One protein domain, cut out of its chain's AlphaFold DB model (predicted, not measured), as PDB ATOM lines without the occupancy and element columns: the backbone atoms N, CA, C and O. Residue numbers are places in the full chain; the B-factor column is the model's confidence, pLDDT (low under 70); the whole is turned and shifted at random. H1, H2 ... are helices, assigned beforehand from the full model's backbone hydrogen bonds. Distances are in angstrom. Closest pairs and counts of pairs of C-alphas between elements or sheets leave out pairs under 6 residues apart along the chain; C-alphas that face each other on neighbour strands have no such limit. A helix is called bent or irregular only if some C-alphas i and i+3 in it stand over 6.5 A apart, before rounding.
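AT A GLANCE: This is residues 2 to 131 of the 364 residues of an uncharacterized protein of Sphingomonas jatrophae (UniProt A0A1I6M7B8). Helices H2 to H5 form an up-and-down bundle, each running against the one before. H6 packs on H4; H1 stays off to one side. 130 residues are printed, with named helices H1 to H6 and no named strand: all helix, compact, radius of gyration of the C-alphas 15.5 A, spans 50 by 31 by 26 A.

HOW THE PARTS SIT: H1 is residues 2 to 13, H2 26 to 35, H3 41 to 65, H4 72 to 99, H5 104 to 115 and H6 119 to 130. Residues 88 to 98 of the hub, H4, touch H5 in a hairpin, opposite ways, closest at C-alphas Val 93 and Gly 108, 4.1 A. In H2 to H6 every O i to N i+4 pair is within hydrogen-bond range; in irregular H1, with C-alphas 7 and 10 8.2 A apart, 4 of 8.

IN THESE COORDINATES: C-alpha 2 is at (3.590, 84.659, 108.127), C-alpha 130 at (-16.654, 79.529, 93.967). H4 is 40.7 A long.

THE WHOLE: Residues 14 to 25 form a long link; 49 residues have pLDDT under 70.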
ATOM      1  N   ALA A   2       5.021  84.400 108.369       29.70
ATOM      2  CA  ALA A   2       3.590  84.659 108.127       29.70
ATOM      3  C   ALA A   2       3.257  86.091 107.632       29.70
ATOM      4  O   ALA A   2       2.318  86.268 106.863       29.70
ATOM      5  N   LEU A   3       4.053  87.106 108.004       26.84
ATOM      6  CA  LEU A   3       3.822  88.504 107.595       26.84
ATOM      7  C   LEU A   3       4.165  88.805 106.121       26.84
ATOM      8  O   LEU A   3       3.591  89.712 105.531       26.84
ATOM      9  N   GLY A   4       5.086  88.051 105.509       30.64
ATOM     10  CA  GLY A   4       5.443  88.232 104.091       30.64
ATOM     11  C   GLY A   4       4.352  87.727 103.142       30.64
ATOM     12  O   GLY A   4       4.158  88.268 102.057       30.64
ATOM     13  N   TRP A   5       3.577  86.739 103.595       36.78
ATOM     14  CA  TRP A   5       2.374  86.263 102.912       36.78
ATOM     15  C   TRP A   5       1.218  87.274 102.979       36.78
ATOM     16  O   TRP A   5       0.478  87.407 102.009       36.78
ATOM     17  N   TRP A   6       1.123  88.031 104.078       35.78
ATOM     18  CA  TRP A   6       0.086  89.042 104.348       35.78
ATOM     19  C   TRP A   6       0.109  90.265 103.417       35.78
ATOM     20  O   TRP A   6      -0.913  90.921 103.247       35.78
ATOM     21  N   LEU A   7       1.258  90.596 102.821       33.56
ATOM     22  CA  LEU A   7       1.410  91.790 101.973       33.56
ATOM     23  C   LEU A   7       1.817  91.470 100.524       33.56
ATOM     24  O   LEU A   7       1.746  92.349  99.670       33.56
ATOM     25  N   GLY A   8       2.235  90.231 100.223       31.38
ATOM     26  CA  GLY A   8       2.910  89.896  98.958       31.38
ATOM     27  C   GLY A   8       2.391  88.674  98.191       31.38
ATOM     28  O   GLY A   8       2.861  88.427  97.080       31.38
ATOM     29  N   GLY A   9       1.430  87.913  98.730       38.25
ATOM     30  CA  GLY A   9       0.994  86.637  98.139       38.25
ATOM     31  C   GLY A   9       0.410  86.745  96.720       38.25
ATOM     32  O   GLY A   9       0.702  85.899  95.875       38.25
ATOM     33  N   ALA A  10      -0.341  87.814  96.416       41.25
ATOM     34  CA  ALA A  10      -0.928  88.035  95.087       41.25
ATOM     35  C   ALA A  10       0.135  88.213  93.990       41.25
ATOM     36  O   ALA A  10       0.014  87.634  92.910       41.25
ATOM     37  N   LYS A  11       1.214  88.957  94.281       42.38
ATOM     38  CA  LYS A  11       2.344  89.116  93.351       42.38
ATOM     39  C   LYS A  11       3.155  87.830  93.202       42.38
ATOM     40  O   LYS A  11       3.610  87.542  92.102       42.38
ATOM     41  N   ALA A  12       3.315  87.054  94.274       46.31
ATOM     42  CA  ALA A  12       4.102  85.820  94.241       46.31
ATOM     43  C   ALA A  12       3.419  84.694  93.440       46.31
ATOM     44  O   ALA A  12       4.098  83.884  92.812       46.31
ATOM     45  N   GLY A  13       2.081  84.648  93.439       55.47
ATOM     46  CA  GLY A  13       1.304  83.600  92.773       55.47
ATOM     47  C   GLY A  13       0.873  83.910  91.340       55.47
ATOM     48  O   GLY A  13       0.502  82.984  90.629       55.47
ATOM     49  N   GLY A  14       0.902  85.170  90.886       65.00
ATOM     50  CA  GLY A  14       0.502  85.554  89.523       65.00
ATOM     51  C   GLY A  14      -0.974  85.290  89.189       65.00
ATOM     52  O   GLY A  14      -1.295  85.051  88.027       65.00
ATOM     53  N   ARG A  15      -1.873  85.279  90.183       70.25
ATOM     54  CA  ARG A  15      -3.328  85.077  90.011       70.25
ATOM     55  C   ARG A  15      -4.062  86.413  89.897       70.25
ATOM     56  O   ARG A  15      -3.661  87.383  90.528       70.25
ATOM     57  N   ALA A  16      -5.136  86.441  89.113       64.12
ATOM     58  CA  ALA A  16      -5.994  87.602  88.867       64.12
ATOM     59  C   ALA A  16      -7.474  87.223  88.989       64.12
ATOM     60  O   ALA A  16      -8.287  87.518  88.116       64.12
ATOM     61  N   GLU A  17      -7.814  86.519  90.063       63.22
ATOM     62  CA  GLU A  17      -9.197  86.227  90.417       63.22
ATOM     63  C   GLU A  17      -9.599  86.977  91.669       63.22
ATOM     64  O   GLU A  17      -8.753  87.402  92.453       63.22
ATOM     65  N   LEU A  18     -10.907  87.065  91.865       54.06
ATOM     66  CA  LEU A  18     -11.530  87.642  93.044       54.06
ATOM     67  C   LEU A  18     -11.529  86.659  94.247       54.06
ATOM     68  O   LEU A  18     -12.417  86.706  95.098       54.06
ATOM     69  N   ASP A  19     -10.596  85.695  94.294       50.59
ATOM     70  CA  ASP A  19     -10.607  84.609  95.283       50.59
ATOM     71  C   ASP A  19      -9.680  84.916  96.458       50.59
ATOM     72  O   ASP A  19      -8.472  85.112  96.297       50.59
ATOM     73  N   THR A  20     -10.232  84.846  97.672       46.91
ATOM     74  CA  THR A  20      -9.551  85.011  98.977       46.91
ATOM     75  C   THR A  20      -8.827  86.334  99.231       46.91
ATOM     76  O   THR A  20      -8.438  86.567 100.373       46.91
ATOM     77  N   TRP A  21      -8.685  87.229  98.251       47.62
ATOM     78  CA  TRP A  21      -8.199  88.588  98.514       47.62
ATOM     79  C   TRP A  21      -9.299  89.522  99.045       47.62
ATOM     80  O   TRP A  21      -8.978  90.534  99.672       47.62
ATOM     81  N   LEU A  22     -10.576  89.106  98.950       43.19
ATOM     82  CA  LEU A  22     -11.751  89.950  99.252       43.19
ATOM     83  C   LEU A  22     -12.175  90.038 100.696       43.19
ATOM     84  O   LEU A  22     -13.242  90.541 101.049       43.19
ATOM     85  N   ALA A  23     -11.242  89.672 101.547       39.81
ATOM     86  CA  ALA A  23     -11.017  90.489 102.698       39.81
ATOM     87  C   ALA A  23      -9.554  90.924 102.637       39.81
ATOM     88  O   ALA A  23      -8.653  90.117 102.853       39.81
ATOM     89  N   LEU A  24      -9.313  92.230 102.525       44.94
ATOM     90  CA  LEU A  24      -8.430  92.851 103.511       44.94
ATOM     91  C   LEU A  24      -8.792  92.195 104.840       44.94
ATOM     92  O   LEU A  24      -9.891  92.434 105.322       44.94
ATOM     93  N   HIS A  25      -7.941  91.255 105.256       59.91
ATOM     94  CA  HIS A  25      -8.175  90.097 106.115       59.91
ATOM     95  C   HIS A  25      -9.517  90.014 106.872       59.91
ATOM     96  O   HIS A  25      -9.985  91.001 107.438       59.91
ATOM     97  N   PRO A  26     -10.051  88.808 107.140       60.97
ATOM     98  CA  PRO A  26     -11.009  88.660 108.233       60.97
ATOM     99  C   PRO A  26     -10.497  89.309 109.534       60.97
ATOM    100  O   PRO A  26     -11.293  89.792 110.322       60.97
ATOM    101  N   ALA A  27      -9.173  89.442 109.691       64.69
ATOM    102  CA  ALA A  27      -8.491  90.263 110.688       64.69
ATOM    103  C   ALA A  27      -8.653  91.799 110.552       64.69
ATOM    104  O   ALA A  27      -8.684  92.460 111.580       64.69
ATOM    105  N   ALA A  28      -8.752  92.399 109.358       71.25
ATOM    106  CA  ALA A  28      -9.052  93.828 109.191       71.25
ATOM    107  C   ALA A  28     -10.546  94.118 109.406       71.25
ATOM    108  O   ALA A  28     -10.878  95.081 110.093       71.25
ATOM    109  N   LEU A  29     -11.442  93.245 108.918       73.88
ATOM    110  CA  LEU A  29     -12.860  93.264 109.309       73.88
ATOM    111  C   LEU A  29     -13.007  93.075 110.821       73.88
ATOM    112  O   LEU A  29     -13.735  93.818 111.465       73.88
ATOM    113  N   PHE A  30     -12.266  92.141 111.409       76.19
ATOM    114  CA  PHE A  30     -12.199  91.938 112.852       76.19
ATOM    115  C   PHE A  30     -11.636  93.160 113.583       76.19
ATOM    116  O   PHE A  30     -12.235  93.594 114.557       76.19
ATOM    117  N   ALA A  31     -10.542  93.765 113.113       79.81
ATOM    118  CA  ALA A  31      -9.968  94.969 113.710       79.81
ATOM    119  C   ALA A  31     -10.960  96.136 113.661       79.81
ATOM    120  O   ALA A  31     -11.129  96.832 114.660       79.81
ATOM    121  N   LEU A  32     -11.670  96.302 112.540       83.62
ATOM    122  CA  LEU A  32     -12.762  97.258 112.409       83.62
ATOM    123  C   LEU A  32     -13.873  96.947 113.416       83.62
ATOM    124  O   LEU A  32     -14.247  97.835 114.178       83.62
ATOM    125  N   ILE A  33     -14.348  95.696 113.472       84.19
ATOM    126  CA  ILE A  33     -15.377  95.237 114.414       84.19
ATOM    127  C   ILE A  33     -14.961  95.549 115.847       84.19
ATOM    128  O   ILE A  33     -15.764  96.132 116.565       84.19
ATOM    129  N   VAL A  34     -13.723  95.232 116.248       82.50
ATOM    130  CA  VAL A  34     -13.165  95.520 117.579       82.50
ATOM    131  C   VAL A  34     -13.067  97.030 117.832       82.50
ATOM    132  O   VAL A  34     -13.430  97.483 118.918       82.50
ATOM    133  N   ALA A  35     -12.649  97.825 116.845       85.69
ATOM    134  CA  ALA A  35     -12.519  99.278 116.969       85.69
ATOM    135  C   ALA A  35     -13.875  99.982 117.138       85.69
ATOM    136  O   ALA A  35     -14.008 100.896 117.952       85.69
ATOM    137  N   VAL A  36     -14.909  99.538 116.415       88.56
ATOM    138  CA  VAL A  36     -16.269 100.100 116.518       88.56
ATOM    139  C   VAL A  36     -17.132  99.393 117.559       88.56
ATOM    140  O   VAL A  36     -18.310  99.701 117.719       88.56
ATOM    141  N   ALA A  37     -16.561  98.457 118.304       84.38
ATOM    142  CA  ALA A  37     -17.302  97.540 119.147       84.38
ATOM    143  C   ALA A  37     -18.082  98.247 120.280       84.38
ATOM    144  O   ALA A  37     -19.100  97.722 120.725       84.38
ATOM    145  N   SER A  38     -17.625  99.411 120.755       83.88
ATOM    146  CA  SER A  38     -18.301 100.228 121.781       83.88
ATOM    147  C   SER A  38     -19.400 101.147 121.227       83.88
ATOM    148  O   SER A  38     -20.112 101.789 121.996       83.88
ATOM    149  N   GLN A  39     -19.539 101.234 119.903       90.69
ATOM    150  CA  GLN A  39     -20.467 102.142 119.235       90.69
ATOM    151  C   GLN A  39     -21.897 101.567 119.183       90.69
ATOM    152  O   GLN A  39     -22.090 100.347 119.256       90.69
ATOM    153  N   PRO A  40     -22.927 102.422 119.007       89.31
ATOM    154  CA  PRO A  40     -24.297 101.969 118.786       89.31
ATOM    155  C   PRO A  40     -24.427 101.121 117.514       89.31
ATOM    156  O   PRO A  40     -23.629 101.230 116.579       89.31
ATOM    157  N   ALA A  41     -25.473 100.290 117.468       85.81
ATOM    158  CA  ALA A  41     -25.692  99.319 116.393       85.81
ATOM    159  C   ALA A  41     -25.692  99.947 114.992       85.81
ATOM    160  O   ALA A  41     -25.092  99.380 114.083       85.81
ATOM    161  N   SER A  42     -26.283 101.134 114.833       88.06
ATOM    162  CA  SER A  42     -26.301 101.861 113.559       88.06
ATOM    163  C   SER A  42     -24.889 102.150 113.046       88.06
ATOM    164  O   SER A  42     -24.552 101.754 111.937       88.06
ATOM    165  N   ARG A  43     -24.023 102.748 113.875       88.81
ATOM    166  CA  ARG A  43     -22.635 103.074 113.505       88.81
ATOM    167  C   ARG A  43     -21.806 101.836 113.181       88.81
ATOM    168  O   ARG A  43     -20.990 101.884 112.268       88.81
ATOM    169  N   ARG A  44     -22.025 100.730 113.897       87.44
ATOM    170  CA  ARG A  44     -21.343  99.457 113.627       87.44
ATOM    171  C   ARG A  44     -21.735  98.868 112.277       87.44
ATOM    172  O   ARG A  44     -20.855  98.524 111.496       87.44
ATOM    173  N   ILE A  45     -23.035  98.803 111.988       85.81
ATOM    174  CA  ILE A  45     -23.549  98.301 110.706       85.81
ATOM    175  C   ILE A  45     -23.063  99.189 109.555       85.81
ATOM    176  O   ILE A  45     -22.589  98.670 108.547       85.81
ATOM    177  N   THR A  46     -23.102 100.515 109.718       87.88
ATOM    178  CA  THR A  46     -22.566 101.452 108.721       87.88
ATOM    179  C   THR A  46     -21.067 101.248 108.498       87.88
ATOM    180  O   THR A  46     -20.634 101.188 107.350       87.88
ATOM    181  N   ALA A  47     -20.272 101.096 109.563       86.81
ATOM    182  CA  ALA A  47     -18.835 100.853 109.451       86.81
ATOM    183  C   ALA A  47     -18.531  99.537 108.718       86.81
ATOM    184  O   ALA A  47     -17.709  99.530 107.805       86.81
ATOM    185  N   LEU A  48     -19.236  98.453 109.059       84.75
ATOM    186  CA  LEU A  48     -19.147  97.164 108.367       84.75
ATOM    187  C   LEU A  48     -19.487  97.292 106.876       84.75
ATOM    188  O   LEU A  48     -18.734  96.806 106.036       84.75
ATOM    189  N   GLY A  49     -20.583  97.980 106.544       84.62
ATOM    190  CA  GLY A  49     -21.003  98.203 105.160       84.62
ATOM    191  C   GLY A  49     -19.976  98.997 104.348       84.62
ATOM    192  O   GLY A  49     -19.606  98.578 103.255       84.62
ATOM    193  N   ILE A  50     -19.463 100.104 104.897       86.56
ATOM    194  CA  ILE A  50     -18.419 100.915 104.249       86.56
ATOM    195  C   ILE A  50     -17.127 100.106 104.083       86.56
ATOM    196  O   ILE A  50     -16.528 100.132 103.012       86.56
ATOM    197  N   GLY A  51     -16.713  99.364 105.114       82.38
ATOM    198  CA  GLY A  51     -15.518  98.522 105.067       82.38
ATOM    199  C   GLY A  51     -15.600  97.453 103.977       82.38
ATOM    200  O   GLY A  51     -14.665  97.312 103.192       82.38
ATOM    201  N   LEU A  52     -16.740  96.762 103.874       80.31
ATOM    202  CA  LEU A  52     -16.996  95.787 102.810       80.31
ATOM    203  C   LEU A  52     -16.979  96.442 101.423       80.31
ATOM    204  O   LEU A  52     -16.337  95.920 100.517       80.31
ATOM    205  N   LEU A  53     -17.627  97.601 101.254       83.38
ATOM    206  CA  LEU A  53     -17.651  98.325  99.976       83.38
ATOM    207  C   LEU A  53     -16.256  98.775  99.528       83.38
ATOM    208  O   LEU A  53     -15.914  98.623  98.355       83.38
ATOM    209  N   LEU A  54     -15.445  99.309 100.445       82.19
ATOM    210  CA  LEU A  54     -14.072  99.720 100.151       82.19
ATOM    211  C   LEU A  54     -13.198  98.519  99.779       82.19
ATOM    212  O   LEU A  54     -12.459  98.602  98.801       82.19
ATOM    213  N   ALA A  55     -13.322  97.403 100.504       75.25
ATOM    214  CA  ALA A  55     -12.606  96.169 100.188       75.25
ATOM    215  C   ALA A  55     -12.982  95.635  98.793       75.25
ATOM    216  O   ALA A  55     -12.099  95.411  97.968       75.25
ATOM    217  N   LEU A  56     -14.283  95.537  98.491       76.38
ATOM    218  CA  LEU A  56     -14.806  95.121  97.178       76.38
ATOM    219  C   LEU A  56     -14.321  96.019  96.046       76.38
ATOM    220  O   LEU A  56     -13.928  95.524  94.992       76.38
ATOM    221  N   SER A  57     -14.319  97.331  96.267       78.25
ATOM    222  CA  SER A  57     -13.883  98.297  95.257       78.25
ATOM    223  C   SER A  57     -12.380  98.202  94.994       78.25
ATOM    224  O   SER A  57     -11.960  98.189  93.838       78.25
ATOM    225  N   ALA A  58     -11.571  98.104  96.055       75.88
ATOM    226  CA  ALA A  58     -10.122  97.968  95.948       75.88
ATOM    227  C   ALA A  58      -9.724  96.676  95.223       75.88
ATOM    228  O   ALA A  58      -8.819  96.684  94.392       75.88
ATOM    229  N   GLU A  59     -10.426  95.576  95.482       73.00
ATOM    230  CA  GLU A  59     -10.148  94.313  94.811       73.00
ATOM    231  C   GLU A  59     -10.595  94.285  93.367       73.00
ATOM    232  O   GLU A  59      -9.859  93.804  92.510       73.00
ATOM    233  N   LEU A  60     -11.774  94.827  93.074       75.00
ATOM    234  CA  LEU A  60     -12.223  94.929  91.698       75.00
ATOM    235  C   LEU A  60     -11.230  95.767  90.881       75.00
ATOM    236  O   LEU A  60     -10.898  95.389  89.760       75.00
ATOM    237  N   ALA A  61     -10.692  96.848  91.459       76.06
ATOM    238  CA  ALA A  61      -9.619  97.640  90.857       76.06
ATOM    239  C   ALA A  61      -8.317  96.832  90.682       76.06
ATOM    240  O   ALA A  61      -7.689  96.900  89.627       76.06
ATOM    241  N   LEU A  62      -7.923  96.024  91.672       72.31
ATOM    242  CA  LEU A  62      -6.734  95.173  91.580       72.31
ATOM    243  C   LEU A  62      -6.886  94.101  90.490       72.31
ATOM    244  O   LEU A  62      -6.044  94.002  89.602       72.31
ATOM    245  N   VAL A  63      -7.969  93.327  90.511       69.56
ATOM    246  CA  VAL A  63      -8.238  92.242  89.555       69.56
ATOM    247  C   VAL A  63      -8.346  92.773  88.125       69.56
ATOM    248  O   VAL A  63      -7.743  92.207  87.212       69.56
ATOM    249  N   THR A  64      -9.016  93.912  87.929       73.12
ATOM    250  CA  THR A  64      -9.065  94.579  86.618       73.12
ATOM    251  C   THR A  64      -7.690  95.077  86.173       73.12
ATOM    252  O   THR A  64      -7.334  94.894  85.010       73.12
ATOM    253  N   SER A  65      -6.869  95.614  87.086       72.31
ATOM    254  CA  SER A  65      -5.489  96.022  86.767       72.31
ATOM    255  C   SER A  65      -4.587  94.851  86.352       72.31
ATOM    256  O   SER A  65      -3.650  95.039  85.581       72.31
ATOM    257  N   LEU A  66      -4.900  93.630  86.801       68.88
ATOM    258  CA  LEU A  66      -4.196  92.401  86.426       68.88
ATOM    259  C   LEU A  66      -4.708  91.773  85.113       68.88
ATOM    260  O   LEU A  66      -4.263  90.681  84.753       68.88
ATOM    261  N   GLY A  67      -5.608  92.455  84.392       65.69
ATOM    262  CA  GLY A  67      -6.103  92.063  83.066       65.69
ATOM    263  C   GLY A  67      -7.324  91.143  83.067       65.69
ATOM    264  O   GLY A  67      -7.709  90.629  82.014       65.69
ATOM    265  N   ALA A  68      -7.951  90.925  84.224       64.12
ATOM    266  CA  ALA A  68      -9.156  90.113  84.335       64.12
ATOM    267  C   ALA A  68     -10.431  90.958  84.125       64.12
ATOM    268  O   ALA A  68     -10.519  92.081  84.628       64.12
ATOM    269  N   PRO A  69     -11.454  90.445  83.410       65.81
ATOM    270  CA  PRO A  69     -12.746  91.120  83.328       65.81
ATOM    271  C   PRO A  69     -13.408  91.173  84.716       65.81
ATOM    272  O   PRO A  69     -13.258  90.221  85.483       65.81
ATOM    273  N   PRO A  70     -14.167  92.237  85.048       64.88
ATOM    274  CA  PRO A  70     -14.775  92.393  86.367       64.88
ATOM    275  C   PRO A  70     -15.784  91.261  86.635       64.88
ATOM    276  O   PRO A  70     -16.815  91.186  85.956       64.88
ATOM    277  N   PRO A  71     -15.550  90.377  87.622       67.81
ATOM    278  CA  PRO A  71     -16.408  89.222  87.851       67.81
ATOM    279  C   PRO A  71     -17.586  89.615  88.756       67.81
ATOM    280  O   PRO A  71     -17.673  89.203  89.910       67.81
ATOM    281  N   LEU A  72     -18.517  90.425  88.237       71.69
ATOM    282  CA  LEU A  72     -19.619  91.029  89.011       71.69
ATOM    283  C   LEU A  72     -20.441  90.004  89.817       71.69
ATOM    284  O   LEU A  72     -20.781  90.245  90.973       71.69
ATOM    285  N   GLY A  73     -20.718  88.831  89.241       71.06
ATOM    286  CA  GLY A  73     -21.446  87.760  89.931       71.06
ATOM    287  C   GLY A  73     -20.655  87.095  91.067       71.06
ATOM    288  O   GLY A  73     -21.255  86.620  92.030       71.06
ATOM    289  N   GLN A  74     -19.324  87.060  90.975       68.44
ATOM    290  CA  GLN A  74     -18.448  86.593  92.056       68.44
ATOM    291  C   GLN A  74     -18.315  87.676  93.131       68.44
ATOM    292  O   GLN A  74     -18.406  87.365  94.312       68.44
ATOM    293  N   ALA A  75     -18.220  88.949  92.731       71.69
ATOM    294  CA  ALA A  75     -18.178  90.091  93.642       71.69
ATOM    295  C   ALA A  75     -19.440  90.183  94.515       71.69
ATOM    296  O   ALA A  75     -19.336  90.398  95.718       71.69
ATOM    297  N   LEU A  76     -20.628  89.943  93.947       76.56
ATOM    298  CA  LEU A  76     -21.882  89.892  94.710       76.56
ATOM    299  C   LEU A  76     -21.902  88.751  95.736       76.56
ATOM    300  O   LEU A  76     -22.305  88.953  96.882       76.56
ATOM    301  N   ARG A  77     -21.446  87.555  95.346       75.00
ATOM    302  CA  ARG A  77     -21.341  86.404  96.258       75.00
ATOM    303  C   ARG A  77     -20.319  86.649  97.365       75.00
ATOM    304  O   ARG A  77     -20.613  86.367  98.523       75.00
ATOM    305  N   ALA A  78     -19.168  87.227  97.027       72.44
ATOM    306  CA  ALA A  78     -18.140  87.622  97.985       72.44
ATOM    307  C   ALA A  78     -18.662  88.684  98.967       72.44
ATOM    308  O   ALA A  78     -18.473  88.543 100.174       72.44
ATOM    309  N   ALA A  79     -19.402  89.686  98.480       76.94
ATOM    310  CA  ALA A  79     -20.040  90.703  99.314       76.94
ATOM    311  C   ALA A  79     -21.038  90.093 100.311       76.94
ATOM    312  O   ALA A  79     -21.000  90.411 101.500       76.94
ATOM    313  N   LEU A  80     -21.903  89.186  99.841       79.31
ATOM    314  CA  LEU A  80     -22.881  88.493 100.682       79.31
ATOM    315  C   LEU A  80     -22.187  87.623 101.739       79.31
ATOM    316  O   LEU A  80     -22.526  87.690 102.920       79.31
ATOM    317  N   ALA A  81     -21.196  86.831 101.331       75.94
ATOM    318  CA  ALA A  81     -20.463  85.952 102.233       75.94
ATOM    319  C   ALA A  81     -19.650  86.747 103.273       75.94
ATOM    320  O   ALA A  81     -19.637  86.386 104.451       75.94
ATOM    321  N   GLY A  82     -19.036  87.863 102.867       76.62
ATOM    322  CA  GLY A  82     -18.340  88.793 103.758       76.62
ATOM    323  C   GLY A  82     -19.276  89.470 104.762       76.62
ATOM    324  O   GLY A  82     -18.928  89.588 105.936       76.62
ATOM    325  N   LEU A  83     -20.490  89.843 104.344       81.44
ATOM    326  CA  LEU A  83     -21.519  90.379 105.239       81.44
ATOM    327  C   LEU A  83     -21.936  89.351 106.299       81.44
ATOM    328  O   LEU A  83     -21.970  89.679 107.484       81.44
ATOM    329  N   VAL A  84     -22.213  88.108 105.892       81.81
ATOM    330  CA  VAL A  84     -22.584  87.019 106.814       81.81
ATOM    331  C   VAL A  84     -21.473  86.766 107.835       81.81
ATOM    332  O   VAL A  84     -21.746  86.712 109.036       81.81
ATOM    333  N   LEU A  85     -20.217  86.676 107.383       79.25
ATOM    334  CA  LEU A  85     -19.070  86.488 108.271       79.25
ATOM    335  C   LEU A  85     -18.887  87.679 109.224       79.25
ATOM    336  O   LEU A  85     -18.705  87.483 110.423       79.25
ATOM    337  N   GLY A  86     -18.987  88.912 108.720       80.81
ATOM    338  CA  GLY A  86     -18.878  90.124 109.532       80.81
ATOM    339  C   GLY A  86     -19.935  90.193 110.638       80.81
ATOM    340  O   GLY A  86     -19.608  90.517 111.780       80.81
ATOM    341  N   LEU A  87     -21.181  89.819 110.332       84.44
ATOM    342  CA  LEU A  87     -22.265  89.733 111.316       84.44
ATOM    343  C   LEU A  87     -22.016  88.639 112.366       84.44
ATOM    344  O   LEU A  87     -22.305  88.852 113.543       84.44
ATOM    345  N   ALA A  88     -21.451  87.493 111.971       83.56
ATOM    346  CA  ALA A  88     -21.099  86.420 112.901       83.56
ATOM    347  C   ALA A  88     -19.983  86.839 113.878       83.56
ATOM    348  O   ALA A  88     -20.113  86.645 115.089       83.56
ATOM    349  N   LEU A  89     -18.916  87.467 113.370       83.31
ATOM    350  CA  LEU A  89     -17.803  87.979 114.178       83.31
ATOM    351  C   LEU A  89     -18.270  89.061 115.159       83.31
ATOM    352  O   LEU A  89     -17.935  89.032 116.344       83.31
ATOM    353  N   ASP A  90     -19.086  89.996 114.681       85.75
ATOM    354  CA  ASP A  90     -19.683  91.039 115.508       85.75
ATOM    355  C   ASP A  90     -20.608  90.457 116.594       85.75
ATOM    356  O   ASP A  90     -20.546  90.871 117.756       85.75
ATOM    357  N   GLY A  91     -21.402  89.437 116.254       86.50
ATOM    358  CA  GLY A  91     -22.224  88.685 117.202       86.50
ATOM    359  C   GLY A  91     -21.405  88.042 118.324       86.50
ATOM    360  O   GLY A  91     -21.768  88.173 119.494       86.50
ATOM    361  N   ALA A  92     -20.266  87.423 117.997       85.62
ATOM    362  CA  ALA A  92     -19.361  86.825 118.983       85.62
ATOM    363  C   ALA A  92     -18.771  87.873 119.947       85.62
ATOM    364  O   ALA A  92     -18.778  87.678 121.166       85.62
ATOM    365  N   VAL A  93     -18.342  89.031 119.431       84.75
ATOM    366  CA  VAL A  93     -17.839  90.142 120.260       84.75
ATOM    367  C   VAL A  93     -18.939  90.694 121.178       84.75
ATOM    368  O   VAL A  93     -18.687  90.994 122.349       84.75
ATOM    369  N   ARG A  94     -20.178  90.801 120.683       86.44
ATOM    370  CA  ARG A  94     -21.334  91.244 121.479       86.44
ATOM    371  C   ARG A  94     -21.701  90.263 122.580       86.44
ATOM    372  O   ARG A  94     -21.980  90.702 123.694       86.44
ATOM    373  N   LEU A  95     -21.706  88.969 122.272       87.00
ATOM    374  CA  LEU A  95     -22.003  87.925 123.246       87.00
ATOM    375  C   LEU A  95     -20.981  87.954 124.384       87.00
ATOM    376  O   LEU A  95     -21.373  87.968 125.546       87.00
ATOM    377  N   GLY A  96     -19.692  88.087 124.054       85.31
ATOM    378  CA  GLY A  96     -18.637  88.271 125.049       85.31
ATOM    379  C   GLY A  96     -18.934  89.444 125.986       85.31
ATOM    380  O   GLY A  96     -18.983  89.270 127.200       85.31
ATOM    381  N   ARG A  97     -19.242  90.627 125.437       82.00
ATOM    382  CA  ARG A  97     -19.602  91.814 126.240       82.00
ATOM    383  C   ARG A  97     -20.854  91.662 127.098       82.00
ATOM    384  O   ARG A  97     -20.946  92.314 128.135       82.00
ATOM    385  N   ALA A  98     -21.831  90.890 126.633       84.75
ATOM    386  CA  ALA A  98     -23.063  90.650 127.372       84.75
ATOM    387  C   ALA A  98     -22.823  89.751 128.595       84.75
ATOM    388  O   ALA A  98     -23.472  89.949 129.618       84.75
ATOM    389  N   LEU A  99     -21.887  88.801 128.492       88.12
ATOM    390  CA  LEU A  99     -21.557  87.851 129.558       88.12
ATOM    391  C   LEU A  99     -20.697  88.475 130.664       88.12
ATOM    392  O   LEU A  99     -20.949  88.230 131.840       88.12
ATOM    393  N   ASP A 100     -19.705  89.294 130.308       83.44
ATOM    394  CA  ASP A 100     -18.854  89.984 131.283       83.44
ATOM    395  C   ASP A 100     -18.438  91.372 130.768       83.44
ATOM    396  O   ASP A 100     -17.870  91.529 129.687       83.44
ATOM    397  N   ARG A 101     -18.686  92.413 131.568       78.56
ATOM    398  CA  ARG A 101     -18.322  93.794 131.223       78.56
ATOM    399  C   ARG A 101     -16.814  94.057 131.270       78.56
ATOM    400  O   ARG A 101     -16.369  94.991 130.607       78.56
ATOM    401  N   ARG A 102     -16.042  93.286 132.045       80.38
ATOM    402  CA  ARG A 102     -14.588  93.458 132.212       80.38
ATOM    403  C   ARG A 102     -13.791  92.544 131.284       80.38
ATOM    404  O   ARG A 102     -13.020  93.058 130.481       80.38
ATOM    405  N   ALA A 103     -13.980  91.224 131.354       81.25
ATOM    406  CA  ALA A 103     -13.213  90.275 130.531       81.25
ATOM    407  C   ALA A 103     -13.904  89.903 129.206       81.25
ATOM    408  O   ALA A 103     -13.256  89.468 128.251       81.25
ATOM    409  N   GLY A 104     -15.216  90.111 129.108       78.12
ATOM    410  CA  GLY A 104     -16.026  89.687 127.972       78.12
ATOM    411  C   GLY A 104     -15.661  90.278 126.604       78.12
ATOM    412  O   GLY A 104     -15.717  89.534 125.624       78.12
ATOM    413  N   PRO A 105     -15.231  91.552 126.471       77.25
ATOM    414  CA  PRO A 105     -14.751  92.073 125.191       77.25
ATOM    415  C   PRO A 105     -13.522  91.319 124.664       77.25
ATOM    416  O   PRO A 105     -13.436  91.056 123.467       77.25
ATOM    417  N   ALA A 106     -12.591  90.948 125.551       81.06
ATOM    418  CA  ALA A 106     -11.384  90.214 125.184       81.06
ATOM    419  C   ALA A 106     -11.713  88.762 124.814       81.06
ATOM    420  O   ALA A 106     -11.263  88.275 123.782       81.06
ATOM    421  N   LEU A 107     -12.567  88.097 125.598       83.19
ATOM    422  CA  LEU A 107     -13.017  86.730 125.311       83.19
ATOM    423  C   LEU A 107     -13.815  86.644 124.002       83.19
ATOM    424  O   LEU A 107     -13.582  85.741 123.202       83.19
ATOM    425  N   GLY A 108     -14.702  87.607 123.740       82.81
ATOM    426  CA  GLY A 108     -15.448  87.691 122.483       82.81
ATOM    427  C   GLY A 108     -14.545  87.954 121.275       82.81
ATOM    428  O   GLY A 108     -14.753  87.370 120.215       82.81
ATOM    429  N   ALA A 109     -13.504  88.777 121.442       82.62
ATOM    430  CA  ALA A 109     -12.494  89.007 120.413       82.62
ATOM    431  C   ALA A 109     -11.660  87.742 120.132       82.62
ATOM    432  O   ALA A 109     -11.443  87.399 118.973       82.62
ATOM    433  N   VAL A 110     -11.253  87.002 121.167       84.75
ATOM    434  CA  VAL A 110     -10.547  85.718 121.008       84.75
ATOM    435  C   VAL A 110     -11.435  84.678 120.321       84.75
ATOM    436  O   VAL A 110     -10.970  83.996 119.415       84.75
ATOM    437  N   ALA A 111     -12.716  84.582 120.687       83.00
ATOM    438  CA  ALA A 111     -13.659  83.659 120.056       83.00
ATOM    439  C   ALA A 111     -13.919  84.004 118.578       83.00
ATOM    440  O   ALA A 111     -13.911  83.119 117.724       83.00
ATOM    441  N   ALA A 112     -14.098  85.289 118.262       80.50
ATOM    442  CA  ALA A 112     -14.230  85.760 116.886       80.50
ATOM    443  C   ALA A 112     -12.951  85.494 116.072       80.50
ATOM    444  O   ALA A 112     -13.040  85.032 114.938       80.50
ATOM    445  N   LEU A 113     -11.768  85.699 116.662       80.25
ATOM    446  CA  LEU A 113     -10.494  85.354 116.034       80.25
ATOM    447  C   LEU A 113     -10.380  83.842 115.798       80.25
ATOM    448  O   LEU A 113      -9.996  83.434 114.709       80.25
ATOM    449  N   ALA A 114     -10.763  83.010 116.770       80.44
ATOM    450  CA  ALA A 114     -10.753  81.553 116.638       80.44
ATOM    451  C   ALA A 114     -11.661  81.067 115.496       80.44
ATOM    452  O   ALA A 114     -11.280  80.151 114.771       80.44
ATOM    453  N   LEU A 115     -12.809  81.724 115.276       75.19
ATOM    454  CA  LEU A 115     -13.732  81.426 114.172       75.19
ATOM    455  C   LEU A 115     -13.062  81.522 112.790       75.19
ATOM    456  O   LEU A 115     -13.445  80.801 111.872       75.19
ATOM    457  N   LEU A 116     -12.052  82.388 112.651       68.94
ATOM    458  CA  LEU A 116     -11.299  82.591 111.409       68.94
ATOM    459  C   LEU A 116     -10.326  81.455 111.096       68.94
ATOM    460  O   LEU A 116      -9.898  81.320 109.953       68.94
ATOM    461  N   PHE A 117      -9.976  80.651 112.099       67.44
ATOM    462  CA  PHE A 117      -9.049  79.529 111.966       67.44
ATOM    463  C   PHE A 117      -9.758  78.171 111.948       67.44
ATOM    464  O   PHE A 117      -9.089  77.142 111.876       67.44
ATOM    465  N   VAL A 118     -11.096  78.137 111.997       68.81
ATOM    466  CA  VAL A 118     -11.867  76.895 111.857       68.81
ATOM    467  C   VAL A 118     -11.898  76.502 110.373       68.81
ATOM    468  O   VAL A 118     -12.532  77.213 109.588       68.81
ATOM    469  N   PRO A 119     -11.298  75.362 109.969       58.25
ATOM    470  CA  PRO A 119     -11.221  74.961 108.559       58.25
ATOM    471  C   PRO A 119     -12.591  74.922 107.867       58.25
ATOM    472  O   PRO A 119     -12.734  75.365 106.733       58.25
ATOM    473  N   GLY A 120     -13.633  74.492 108.586       62.41
ATOM    474  CA  GLY A 120     -14.999  74.420 108.059       62.41
ATOM    475  C   GLY A 120     -15.628  75.769 107.680       62.41
ATOM    476  O   GLY A 120     -16.501  75.799 106.817       62.41
ATOM    477  N   VAL A 121     -15.200  76.884 108.283       63.34
ATOM    478  CA  VAL A 121     -15.714  78.228 107.950       63.34
ATOM    479  C   VAL A 121     -15.103  78.728 106.641       63.34
ATOM    480  O   VAL A 121     -15.812  79.301 105.813       63.34
ATOM    481  N   VAL A 122     -13.812  78.459 106.432       59.44
ATOM    482  CA  VAL A 122     -13.095  78.782 105.190       59.44
ATOM    483  C   VAL A 122     -13.640  77.941 104.034       59.44
ATOM    484  O   VAL A 122     -14.056  78.501 103.023       59.44
ATOM    485  N   ASP A 123     -13.781  76.627 104.231       59.94
ATOM    486  CA  ASP A 123     -14.377  75.710 103.248       59.94
ATOM    487  C   ASP A 123     -15.801  76.122 102.845       59.94
ATOM    488  O   ASP A 123     -16.177  76.051 101.673       59.94
ATOM    489  N   LEU A 124     -16.627  76.541 103.811       64.31
ATOM    490  CA  LEU A 124     -17.992  76.990 103.537       64.31
ATOM    491  C   LEU A 124     -17.999  78.296 102.733       64.31
ATOM    492  O   LEU A 124     -18.772  78.422 101.784       64.31
ATOM    493  N   HIS A 125     -17.135  79.248 103.091       64.38
ATOM    494  CA  HIS A 125     -16.984  80.501 102.360       64.38
ATOM    495  C   HIS A 125     -16.562  80.247 100.907       64.38
ATOM    496  O   HIS A 125     -17.206  80.744  99.983       64.38
ATOM    497  N   GLU A 126     -15.552  79.404 100.694       61.66
ATOM    498  CA  GLU A 126     -15.099  79.024  99.356       61.66
ATOM    499  C   GLU A 126     -16.207  78.355  98.541       61.66
ATOM    500  O   GLU A 126     -16.419  78.722  97.387       61.66
ATOM    501  N   ARG A 127     -16.981  77.434  99.129       64.94
ATOM    502  CA  ARG A 127     -18.113  76.791  98.437       64.94
ATOM    503  C   ARG A 127     -19.181  77.791  98.002       64.94
ATOM    504  O   ARG A 127     -19.709  77.660  96.900       64.94
ATOM    505  N   LEU A 128     -19.498  78.772  98.847       64.62
ATOM    506  CA  LEU A 128     -20.497  79.804  98.553       64.62
ATOM    507  C   LEU A 128     -20.027  80.772  97.459       64.62
ATOM    508  O   LEU A 128     -20.831  81.219  96.639       64.62
ATOM    509  N   VAL A 129     -18.731  81.090  97.428       61.22
ATOM    510  CA  VAL A 129     -18.151  82.038  96.465       61.22
ATOM    511  C   VAL A 129     -17.843  81.366  95.126       61.22
ATOM    512  O   VAL A 129     -18.162  81.932  94.080       61.22
ATOM    513  N   LEU A 130     -17.273  80.160  95.138       61.34
ATOM    514  CA  LEU A 130     -16.654  79.529  93.967       61.34
ATOM    515  C   LEU A 130     -17.562  78.575  93.187       61.34
ATOM    516  O   LEU A 130     -17.124  78.119  92.136       61.34
ATOM    517  N   THR A 131     -18.770  78.265  93.681       53.81
ATOM    518  CA  THR A 131     -19.672  77.193  93.194       53.81
ATOM    519  C   THR A 131     -19.308  76.570  91.833       53.81
ATOM    520  O   THR A 131     -19.783  77.028  90.791       53.81
TER     521      THR A 131